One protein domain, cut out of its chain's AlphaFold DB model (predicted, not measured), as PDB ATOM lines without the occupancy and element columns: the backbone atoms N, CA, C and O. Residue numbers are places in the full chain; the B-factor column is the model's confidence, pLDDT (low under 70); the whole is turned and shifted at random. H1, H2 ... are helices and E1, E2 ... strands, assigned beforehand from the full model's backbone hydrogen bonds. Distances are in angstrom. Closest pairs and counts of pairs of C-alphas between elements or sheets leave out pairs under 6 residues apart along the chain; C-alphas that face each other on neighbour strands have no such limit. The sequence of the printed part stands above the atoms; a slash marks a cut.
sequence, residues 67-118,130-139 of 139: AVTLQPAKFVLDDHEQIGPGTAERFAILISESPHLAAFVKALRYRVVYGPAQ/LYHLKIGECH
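AT A GLANCE: This is residues 67 to 118 and 130 to 139 of the 139 residues of an uncharacterized protein of Coprinellus micaceus (UniProt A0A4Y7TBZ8). A small, loose sheet of three strands, E1, E4 and E5, has a hairpin of two strands, E2 and E3, reaching away toward one end of the long axis, and two helices that meet in a corner, with H2 toward the other end. From the hairpin the chain folds back through H1, turns through H2 and comes back as E4 beside E1. The printed part has 62 residues, with two named helices and five named strands in the order E1 E2 E3 H1 H2 E4 E5, a mixture of helices and strands. The sheet E1 E4 E5 is mixed. The whole is loose, with a radius of gyration of the C-alphas of 13.8 A, and elongated, spanning 43 by 22 by 14 A.

IN THESE COORDINATES: E1, residues 67 to 70, begins with C-alpha 67 at (-14.206, 28.657, 10.763). E2 is residues 74 to 77 and E3 residues 80 to 83. H1, residues 87 to 97, measures 15.0 A, and H2, residues 99 to 104, 10.1 A. E4 is residues 107 to 110; E5, residues 131 to 133, ends with C-alpha 133 at (-13.712, 33.836, 20.556).

HOW THE PARTS SIT: E1 and E4 are parallel, with N 70 and O 109 2.7 A apart. E4 and E5 are antiparallel, without N and O within hydrogen-bond range. H1 only grazes this sheet; the C-alphas of Leu 70 and Ala 88 are the closest of E1 and H1, 4.7 A apart. H1 and H2 are close but not clearly touching, at a steep tilt of 61 degrees; their closest C-alphas, of Ile 95 and Ala 102, are 6.3 A apart. H2 is not on the sheet. E2 and E3 form an antiparallel hairpin, with N 82 and O 75 2.8 A apart; E1 and E2 are apart. In H1 every O i to N i+4 pair is within hydrogen-bond range; in H2 0 of 2 are, against 3 of 3 O i to N i+3 pairs.

THE WHOLE: The C-alphas of Gln 118 and His 139 are the farthest apart, 43.6 A. Residues 119 to 129 are not printed, with 19.9 A between C-alphas 118 and 130. No link printed whole is long. Residues 114 to 118 and 130 to 139 have pLDDT under 70.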
ATOM      1  N   ALA A  67     -14.657  28.979   9.418       93.75
ATOM      2  CA  ALA A  67     -14.206  28.657  10.763       93.75
ATOM      3  C   ALA A  67     -12.689  28.422  10.797       93.75
ATOM      4  O   ALA A  67     -12.199  27.346  10.452       93.75
ATOM      5  N   VAL A  68     -11.937  29.417  11.263       94.00
ATOM      6  CA  VAL A  68     -10.473  29.351  11.351       94.00
ATOM      7  C   VAL A  68     -10.056  28.969  12.766       94.00
ATOM      8  O   VAL A  68     -10.462  29.598  13.743       94.00
ATOM      9  N   THR A  69      -9.212  27.940  12.885       93.19
ATOM     10  CA  THR A  69      -8.594  27.557  14.162       93.19
ATOM     11  C   THR A  69      -7.126  27.970  14.184       93.19
ATOM     12  O   THR A  69      -6.302  27.468  13.417       93.19
ATOM     13  N   LEU A  70      -6.804  28.888  15.086       93.88
ATOM     14  CA  LEU A  70      -5.468  29.390  15.347       93.88
ATOM     15  C   LEU A  70      -4.799  28.565  16.447       93.88
ATOM     16  O   LEU A  70      -5.422  28.209  17.446       93.88
ATOM     17  N   GLN A  71      -3.518  28.286  16.260       90.25
ATOM     18  CA  GLN A  71      -2.649  27.612  17.210       90.25
ATOM     19  C   GLN A  71      -1.288  28.324  17.185       90.25
ATOM     20  O   GLN A  71      -0.793  28.618  16.088       90.25
ATOM     21  N   PRO A  72      -0.686  28.608  18.353       87.62
ATOM     22  CA  PRO A  72       0.635  29.224  18.415       87.62
ATOM     23  C   PRO A  72       1.712  28.303  17.830       87.62
ATOM     24  O   PRO A  72       1.594  27.073  17.875       87.62
ATOM     25  N   ALA A  73       2.785  28.896  17.302       88.00
ATOM     26  CA  ALA A  73       3.930  28.142  16.787       88.00
ATOM     27  C   ALA A  73       4.675  27.359  17.877       88.00
ATOM     28  O   ALA A  73       5.266  26.322  17.593       88.00
ATOM     29  N   LYS A  74       4.636  27.835  19.123       86.31
ATOM     30  CA  LYS A  74       5.258  27.181  20.275       86.31
ATOM     31  C   LYS A  74       4.241  27.039  21.394       86.31
ATOM     32  O   LYS A  74       3.550  28.003  21.723       86.31
ATOM     33  N   PHE A  75       4.152  25.851  21.972       82.38
ATOM     34  CA  PHE A  75       3.361  25.598  23.172       82.38
ATOM     35  C   PHE A  75       4.101  24.609  24.072       82.38
ATOM     36  O   PHE A  75       4.868  23.782  23.589       82.38
ATOM     37  N   VAL A  76       3.894  24.718  25.382       78.50
ATOM     38  CA  VAL A  76       4.534  23.843  26.371       78.50
ATOM     39  C   VAL A  76       3.535  22.770  26.781       78.50
ATOM     40  O   VAL A  76       2.437  23.088  27.245       78.50
ATOM     41  N   LEU A  77       3.913  21.507  26.598       80.19
ATOM     42  CA  LEU A  77       3.152  20.340  27.037       80.19
ATOM     43  C   LEU A  77       4.096  19.440  27.841       80.19
ATOM     44  O   LEU A  77       5.157  19.094  27.338       80.19
ATOM     45  N   ASP A  78       3.722  19.076  29.070       78.00
ATOM     46  CA  ASP A  78       4.519  18.190  29.942       78.00
ATOM     47  C   ASP A  78       5.971  18.666  30.160       78.00
ATOM     48  O   ASP A  78       6.906  17.882  30.046       78.00
ATOM     49  N   ASP A  79       6.177  19.968  30.400       80.25
ATOM     50  CA  ASP A  79       7.505  20.607  30.520       80.25
ATOM     51  C   ASP A  79       8.404  20.493  29.268       80.25
ATOM     52  O   ASP A  79       9.571  20.893  29.283       80.25
ATOM     53  N   HIS A  80       7.854  20.030  28.141       78.94
ATOM     54  CA  HIS A  80       8.522  20.002  26.845       78.94
ATOM     55  C   HIS A  80       7.949  21.068  25.902       78.94
ATOM     56  O   HIS A  80       6.736  21.175  25.693       78.94
ATOM     57  N   GLU A  81       8.833  21.858  25.285       81.00
ATOM     58  CA  GLU A  81       8.451  22.754  24.193       81.00
ATOM     59  C   GLU A  81       8.075  21.933  22.954       81.00
ATOM     60  O   GLU A  81       8.900  21.213  22.387       81.00
ATOM     61  N   GLN A  82       6.832  22.072  22.500       78.81
ATOM     62  CA  GLN A  82       6.382  21.549  21.219       78.81
ATOM     63  C   GLN A  82       6.276  22.673  20.194       78.81
ATOM     64  O   GLN A  82       5.741  23.755  20.456       78.81
ATOM     65  N   ILE A  83       6.771  22.385  18.993       82.44
ATOM     66  CA  ILE A  83       6.684  23.282  17.847       82.44
ATOM     67  C   ILE A  83       5.472  22.861  17.019       82.44
ATOM     68  O   ILE A  83       5.452  21.801  16.392       82.44
ATOM     69  N   GLY A  84       4.439  23.695  17.058       79.44
ATOM     70  CA  GLY A  84       3.239  23.555  16.251       79.44
ATOM     71  C   GLY A  84       3.380  24.198  14.868       79.44
ATOM     72  O   GLY A  84       4.356  24.885  14.572       79.44
ATOM     73  N   PRO A  85       2.362  24.038  14.008       78.50
ATOM     74  CA  PRO A  85       2.360  24.597  12.656       78.50
ATOM     75  C   PRO A  85       2.311  26.137  12.585       78.50
ATOM     76  O   PRO A  85       2.389  26.671  11.477       78.50
ATOM     77  N   GLY A  86       2.175  26.852  13.712       86.62
ATOM     78  CA  GLY A  86       2.153  28.322  13.756       86.62
ATOM     79  C   GLY A  86       1.025  28.925  12.923       86.62
ATOM     80  O   GLY A  86       1.243  29.795  12.077       86.62
ATOM     81  N   THR A  87      -0.191  28.385  13.066       91.25
ATOM     82  CA  THR A  87      -1.320  28.821  12.234       91.25
ATOM     83  C   THR A  87      -1.780  30.228  12.589       91.25
ATOM     84  O   THR A  87      -2.322  30.900  11.719       91.25
ATOM     85  N   ALA A  88      -1.526  30.699  13.814       92.69
ATOM     86  CA  ALA A  88      -1.813  32.071  14.222       92.69
ATOM     87  C   ALA A  88      -0.987  33.091  13.422       92.69
ATOM     88  O   ALA A  88      -1.546  34.004  12.815       92.69
ATOM     89  N   GLU A  89       0.328  32.896  13.361       93.12
ATOM     90  CA  GLU A  89       1.256  33.782  12.657       93.12
ATOM     91  C   GLU A  89       1.014  33.731  11.144       93.12
ATOM     92  O   GLU A  89       0.927  34.768  10.486       93.12
ATOM     93  N   ARG A  90       0.814  32.526  10.594       94.00
ATOM     94  CA  ARG A  90       0.481  32.347   9.171       94.00
ATOM     95  C   ARG A  90      -0.834  33.012   8.798       94.00
ATOM     96  O   ARG A  90      -0.927  33.600   7.727       94.00
ATOM     97  N   PHE A  91      -1.845  32.919   9.658       95.06
ATOM     98  CA  PHE A  91      -3.123  33.573   9.417       95.06
ATOM     99  C   PHE A  91      -2.996  35.099   9.477       95.06
ATOM    100  O   PHE A  91      -3.552  35.776   8.620       95.06
ATOM    101  N   ALA A  92      -2.215  35.643  10.416       95.19
ATOM    102  CA  ALA A  92      -1.949  37.080  10.484       95.19
ATOM    103  C   ALA A  92      -1.278  37.602   9.199       95.19
ATOM    104  O   ALA A  92      -1.740  38.589   8.625       95.19
ATOM    105  N   ILE A  93      -0.250  36.899   8.708       96.31
ATOM    106  CA  ILE A  93       0.405  37.217   7.429       96.31
ATOM    107  C   ILE A  93      -0.608  37.126   6.284       96.31
ATOM    108  O   ILE A  93      -0.765  38.076   5.523       96.31
ATOM    109  N   LEU A  94      -1.361  36.028   6.207       95.44
ATOM    110  CA  LEU A  94      -2.334  35.798   5.142       95.44
ATOM    111  C   LEU A  94      -3.404  36.894   5.069       95.44
ATOM    112  O   LEU A  94      -3.725  37.358   3.979       95.44
ATOM    113  N   ILE A  95      -3.952  37.325   6.207       96.38
ATOM    114  CA  ILE A  95      -4.933  38.415   6.240       96.38
ATOM    115  C   ILE A  95      -4.285  39.757   5.883       96.38
ATOM    116  O   ILE A  95      -4.926  40.570   5.222       96.38
ATOM    117  N   SER A  96      -3.019  39.985   6.247       96.81
ATOM    118  CA  SER A  96      -2.300  41.199   5.836       96.81
ATOM    119  C   SER A  96      -2.064  41.259   4.320       96.81
ATOM    120  O   SER A  96      -2.219  42.318   3.716       96.81
ATOM    121  N   GLU A  97      -1.764  40.120   3.688       97.31
ATOM    122  CA  GLU A  97      -1.531  40.013   2.242       97.31
ATOM    123  C   GLU A  97      -2.837  39.956   1.440       97.31
ATOM    124  O   GLU A  97      -2.894  40.368   0.283       97.31
ATOM    125  N   SER A  98      -3.899  39.417   2.036       96.00
ATOM    126  CA  SER A  98      -5.201  39.211   1.400       96.00
ATOM    127  C   SER A  98      -6.354  39.603   2.336       96.00
ATOM    128  O   SER A  98      -7.105  38.733   2.787       96.00
ATOM    129  N   PRO A  99      -6.572  40.913   2.587       95.88
ATOM    130  CA  PRO A  99      -7.573  41.388   3.554       95.88
ATOM    131  C   PRO A  99      -9.006  40.946   3.247       95.88
ATOM    132  O   PRO A  99      -9.814  40.756   4.150       95.88
ATOM    133  N   HIS A 100      -9.323  40.724   1.970       94.12
ATOM    134  CA  HIS A 100     -10.633  40.245   1.526       94.12
ATOM    135  C   HIS A 100     -11.003  38.868   2.104       94.12
ATOM    136  O   HIS A 100     -12.186  38.560   2.214       94.12
ATOM    137  N   LEU A 101     -10.023  38.051   2.512       94.12
ATOM    138  CA  LEU A 101     -10.288  36.761   3.151       94.12
ATOM    139  C   LEU A 101     -10.900  36.915   4.546       94.12
ATOM    140  O   LEU A 101     -11.643  36.034   4.977       94.12
ATOM    141  N   ALA A 102     -10.646  38.037   5.229       94.44
ATOM    142  CA  ALA A 102     -11.212  38.306   6.549       94.44
ATOM    143  C   ALA A 102     -12.746  38.368   6.514       94.44
ATOM    144  O   ALA A 102     -13.392  37.947   7.467       94.44
ATOM    145  N   ALA A 103     -13.333  38.807   5.394       94.94
ATOM    146  CA  ALA A 103     -14.784  38.881   5.218       94.94
ATOM    147  C   ALA A 103     -15.473  37.503   5.215       94.94
ATOM    148  O   ALA A 103     -16.681  37.416   5.421       94.94
ATOM    149  N   PHE A 104     -14.724  36.419   4.983       94.94
ATOM    150  CA  PHE A 104     -15.261  35.060   5.038       94.94
ATOM    151  C   PHE A 104     -15.216  34.450   6.443       94.94
ATOM    152  O   PHE A 104     -15.864  33.434   6.675       94.94
ATOM    153  N   VAL A 105     -14.483  35.056   7.380       95.88
ATOM    154  CA  VAL A 105     -14.256  34.496   8.715       95.88
ATOM    155  C   VAL A 105     -15.442  34.785   9.618       95.88
ATOM    156  O   VAL A 105     -15.637  35.912  10.060       95.88
ATOM    157  N   LYS A 106     -16.221  33.747   9.935       95.12
ATOM    158  CA  LYS A 106     -17.370  33.846  10.851       95.12
ATOM    159  C   LYS A 106     -17.050  33.357  12.255       95.12
ATOM    160  O   LYS A 106     -17.635  33.821  13.230       95.12
ATOM    161  N   ALA A 107     -16.140  32.396  12.370       94.50
ATOM    162  CA  ALA A 107     -15.721  31.837  13.642       94.50
ATOM    163  C   ALA A 107     -14.198  31.770  13.714       94.50
ATOM    164  O   ALA A 107     -13.550  31.152  12.873       94.50
ATOM    165  N   LEU A 108     -13.634  32.353  14.770       94.81
ATOM    166  CA  LEU A 108     -12.211  32.270  15.063       94.81
ATOM    167  C   LEU A 108     -12.020  31.538  16.384       94.81
ATOM    168  O   LEU A 108     -12.497  31.960  17.436       94.81
ATOM    169  N   ARG A 109     -11.345  30.397  16.324       93.56
ATOM    170  CA  ARG A 109     -11.068  29.558  17.489       93.56
ATOM    171  C   ARG A 109      -9.592  29.647  17.791       93.56
ATOM    172  O   ARG A 109      -8.781  29.460  16.893       93.56
ATOM    173  N   TYR A 110      -9.239  29.894  19.040       89.38
ATOM    174  CA  TYR A 110      -7.849  29.844  19.465       89.38
ATOM    175  C   TYR A 110      -7.647  28.596  20.317       89.38
ATOM    176  O   TYR A 110      -8.267  28.439  21.370       89.38
ATOM    177  N   ARG A 111      -6.817  27.671  19.834       85.94
ATOM    178  CA  ARG A 111      -6.503  26.439  20.549       85.94
ATOM    179  C   ARG A 111      -5.369  26.721  21.524       85.94
ATOM    180  O   ARG A 111      -4.207  26.776  21.130       85.94
ATOM    181  N   VAL A 112      -5.721  26.864  22.798       78.88
ATOM    182  CA  VAL A 112      -4.737  26.877  23.880       78.88
ATOM    183  C   VAL A 112      -4.481  25.435  24.294       78.88
ATOM    184  O   VAL A 112      -5.399  24.719  24.692       78.88
ATOM    185  N   VAL A 113      -3.238  24.992  24.148       75.31
ATOM    186  CA  VAL A 113      -2.787  23.712  24.688       75.31
ATOM    187  C   VAL A 113      -2.129  24.029  26.021       75.31
ATOM    188  O   VAL A 113      -1.058  24.627  26.048       75.31
ATOM    189  N   TYR A 114      -2.797  23.684  27.117       68.44
ATOM    190  CA  TYR A 114      -2.171  23.699  28.433       68.44
ATOM    191  C   TYR A 114      -1.480  22.351  28.638       68.44
ATOM    192  O   TYR A 114      -2.108  21.309  28.435       68.44
ATOM    193  N   GLY A 115      -0.212  22.366  29.054       64.75
ATOM    194  CA  GLY A 115       0.390  21.211  29.723       64.75
ATOM    195  C   GLY A 115      -0.441  20.814  30.946       64.75
ATOM    196  O   GLY A 115      -1.248  21.626  31.419       64.75
ATOM    197  N   PRO A 116      -0.301  19.583  31.470       60.28
ATOM    198  CA  PRO A 116      -0.971  19.227  32.703       60.28
ATOM    199  C   PRO A 116      -0.531  20.237  33.753       60.28
ATOM    200  O   PRO A 116       0.635  20.305  34.134       60.28
ATOM    201  N   ALA A 117      -1.481  21.043  34.226       57.69
ATOM    202  CA  ALA A 117      -1.319  21.680  35.513       57.69
ATOM    203  C   ALA A 117      -0.946  20.542  36.459       57.69
ATOM    204  O   ALA A 117      -1.701  19.565  36.525       57.69
ATOM    205  N   GLN A 118       0.230  20.616  37.090       56.06
ATOM    206  CA  GLN A 118       0.616  19.678  38.136       56.06
ATOM    207  C   GLN A 118      -0.562  19.624  39.103       56.06
ATOM    208  O   GLN A 118      -0.824  20.576  39.841       56.06
ATOM    209  N   LEU A 130     -11.986  24.561  25.184       55.59
ATOM    210  CA  LEU A 130     -12.089  25.244  23.898       55.59
ATOM    211  C   LEU A 130     -12.653  26.653  24.132       55.59
ATOM    212  O   LEU A 130     -13.840  26.810  24.419       55.59
ATOM    213  N   TYR A 131     -11.820  27.686  24.007       55.72
ATOM    214  CA  TYR A 131     -12.299  29.067  24.057       55.72
ATOM    215  C   TYR A 131     -12.921  29.443  22.711       55.72
ATOM    216  O   TYR A 131     -12.258  29.457  21.672       55.72
ATOM    217  N   HIS A 132     -14.213  29.759  22.732       53.84
ATOM    218  CA  HIS A 132     -14.894  30.369  21.598       53.84
ATOM    219  C   HIS A 132     -14.679  31.882  21.646       53.84
ATOM    220  O   HIS A 132     -15.331  32.575  22.426       53.84
ATOM    221  N   LEU A 133     -13.782  32.400  20.803       52.22
ATOM    222  CA  LEU A 133     -13.712  33.836  20.556       52.22
ATOM    223  C   LEU A 133     -14.856  34.196  19.598       52.22
ATOM    224  O   LEU A 133     -14.836  33.833  18.421       52.22
ATOM    225  N   LYS A 134     -15.885  34.884  20.097       49.62
ATOM    226  CA  LYS A 134     -16.838  35.563  19.214       49.62
ATOM    227  C   LYS A 134     -16.160  36.840  18.736       49.62
ATOM    228  O   LYS A 134     -15.932  37.739  19.541       49.62
ATOM    229  N   ILE A 135     -15.805  36.900  17.456       53.00
ATOM    230  CA  ILE A 135     -15.420  38.171  16.844       53.00
ATOM    231  C   ILE A 135     -16.693  39.020  16.836       53.00
ATOM    232  O   ILE A 135     -17.703  38.600  16.274       53.00
ATOM    233  N   GLY A 136     -16.675  40.151  17.542       41.50
ATOM    234  CA  GLY A 136     -17.761  41.126  17.478       41.50
ATOM    235  C   GLY A 136     -17.894  41.628  16.046       41.50
ATOM    236  O   GLY A 136     -16.881  41.865  15.394       41.50
ATOM    237  N   GLU A 137     -19.125  41.731  15.548       38.94
ATOM    238  CA  GLU A 137     -19.406  42.229  14.202       38.94
ATOM    239  C   GLU A 137     -18.798  43.632  14.050       38.94
ATOM    240  O   GLU A 137     -19.272  44.600  14.643       38.94
ATOM    241  N   CYS A 138     -17.695  43.733  13.303       38.06
ATOM    242  CA  CYS A 138     -17.156  45.016  12.875       38.06
ATOM    243  C   CYS A 138     -18.079  45.540  11.769       38.06
ATOM    244  O   CYS A 138     -17.981  45.089  10.628       38.06
ATOM    245  N   HIS A 139     -19.008  46.418  12.150       37.12
ATOM    246  CA  HIS A 139     -19.848  47.196  11.239       37.12
ATOM    247  C   HIS A 139     -19.056  48.292  10.524       37.12
ATOM    248  O   HIS A 139     -18.176  48.904  11.171       37.12
TER     249      HIS A 139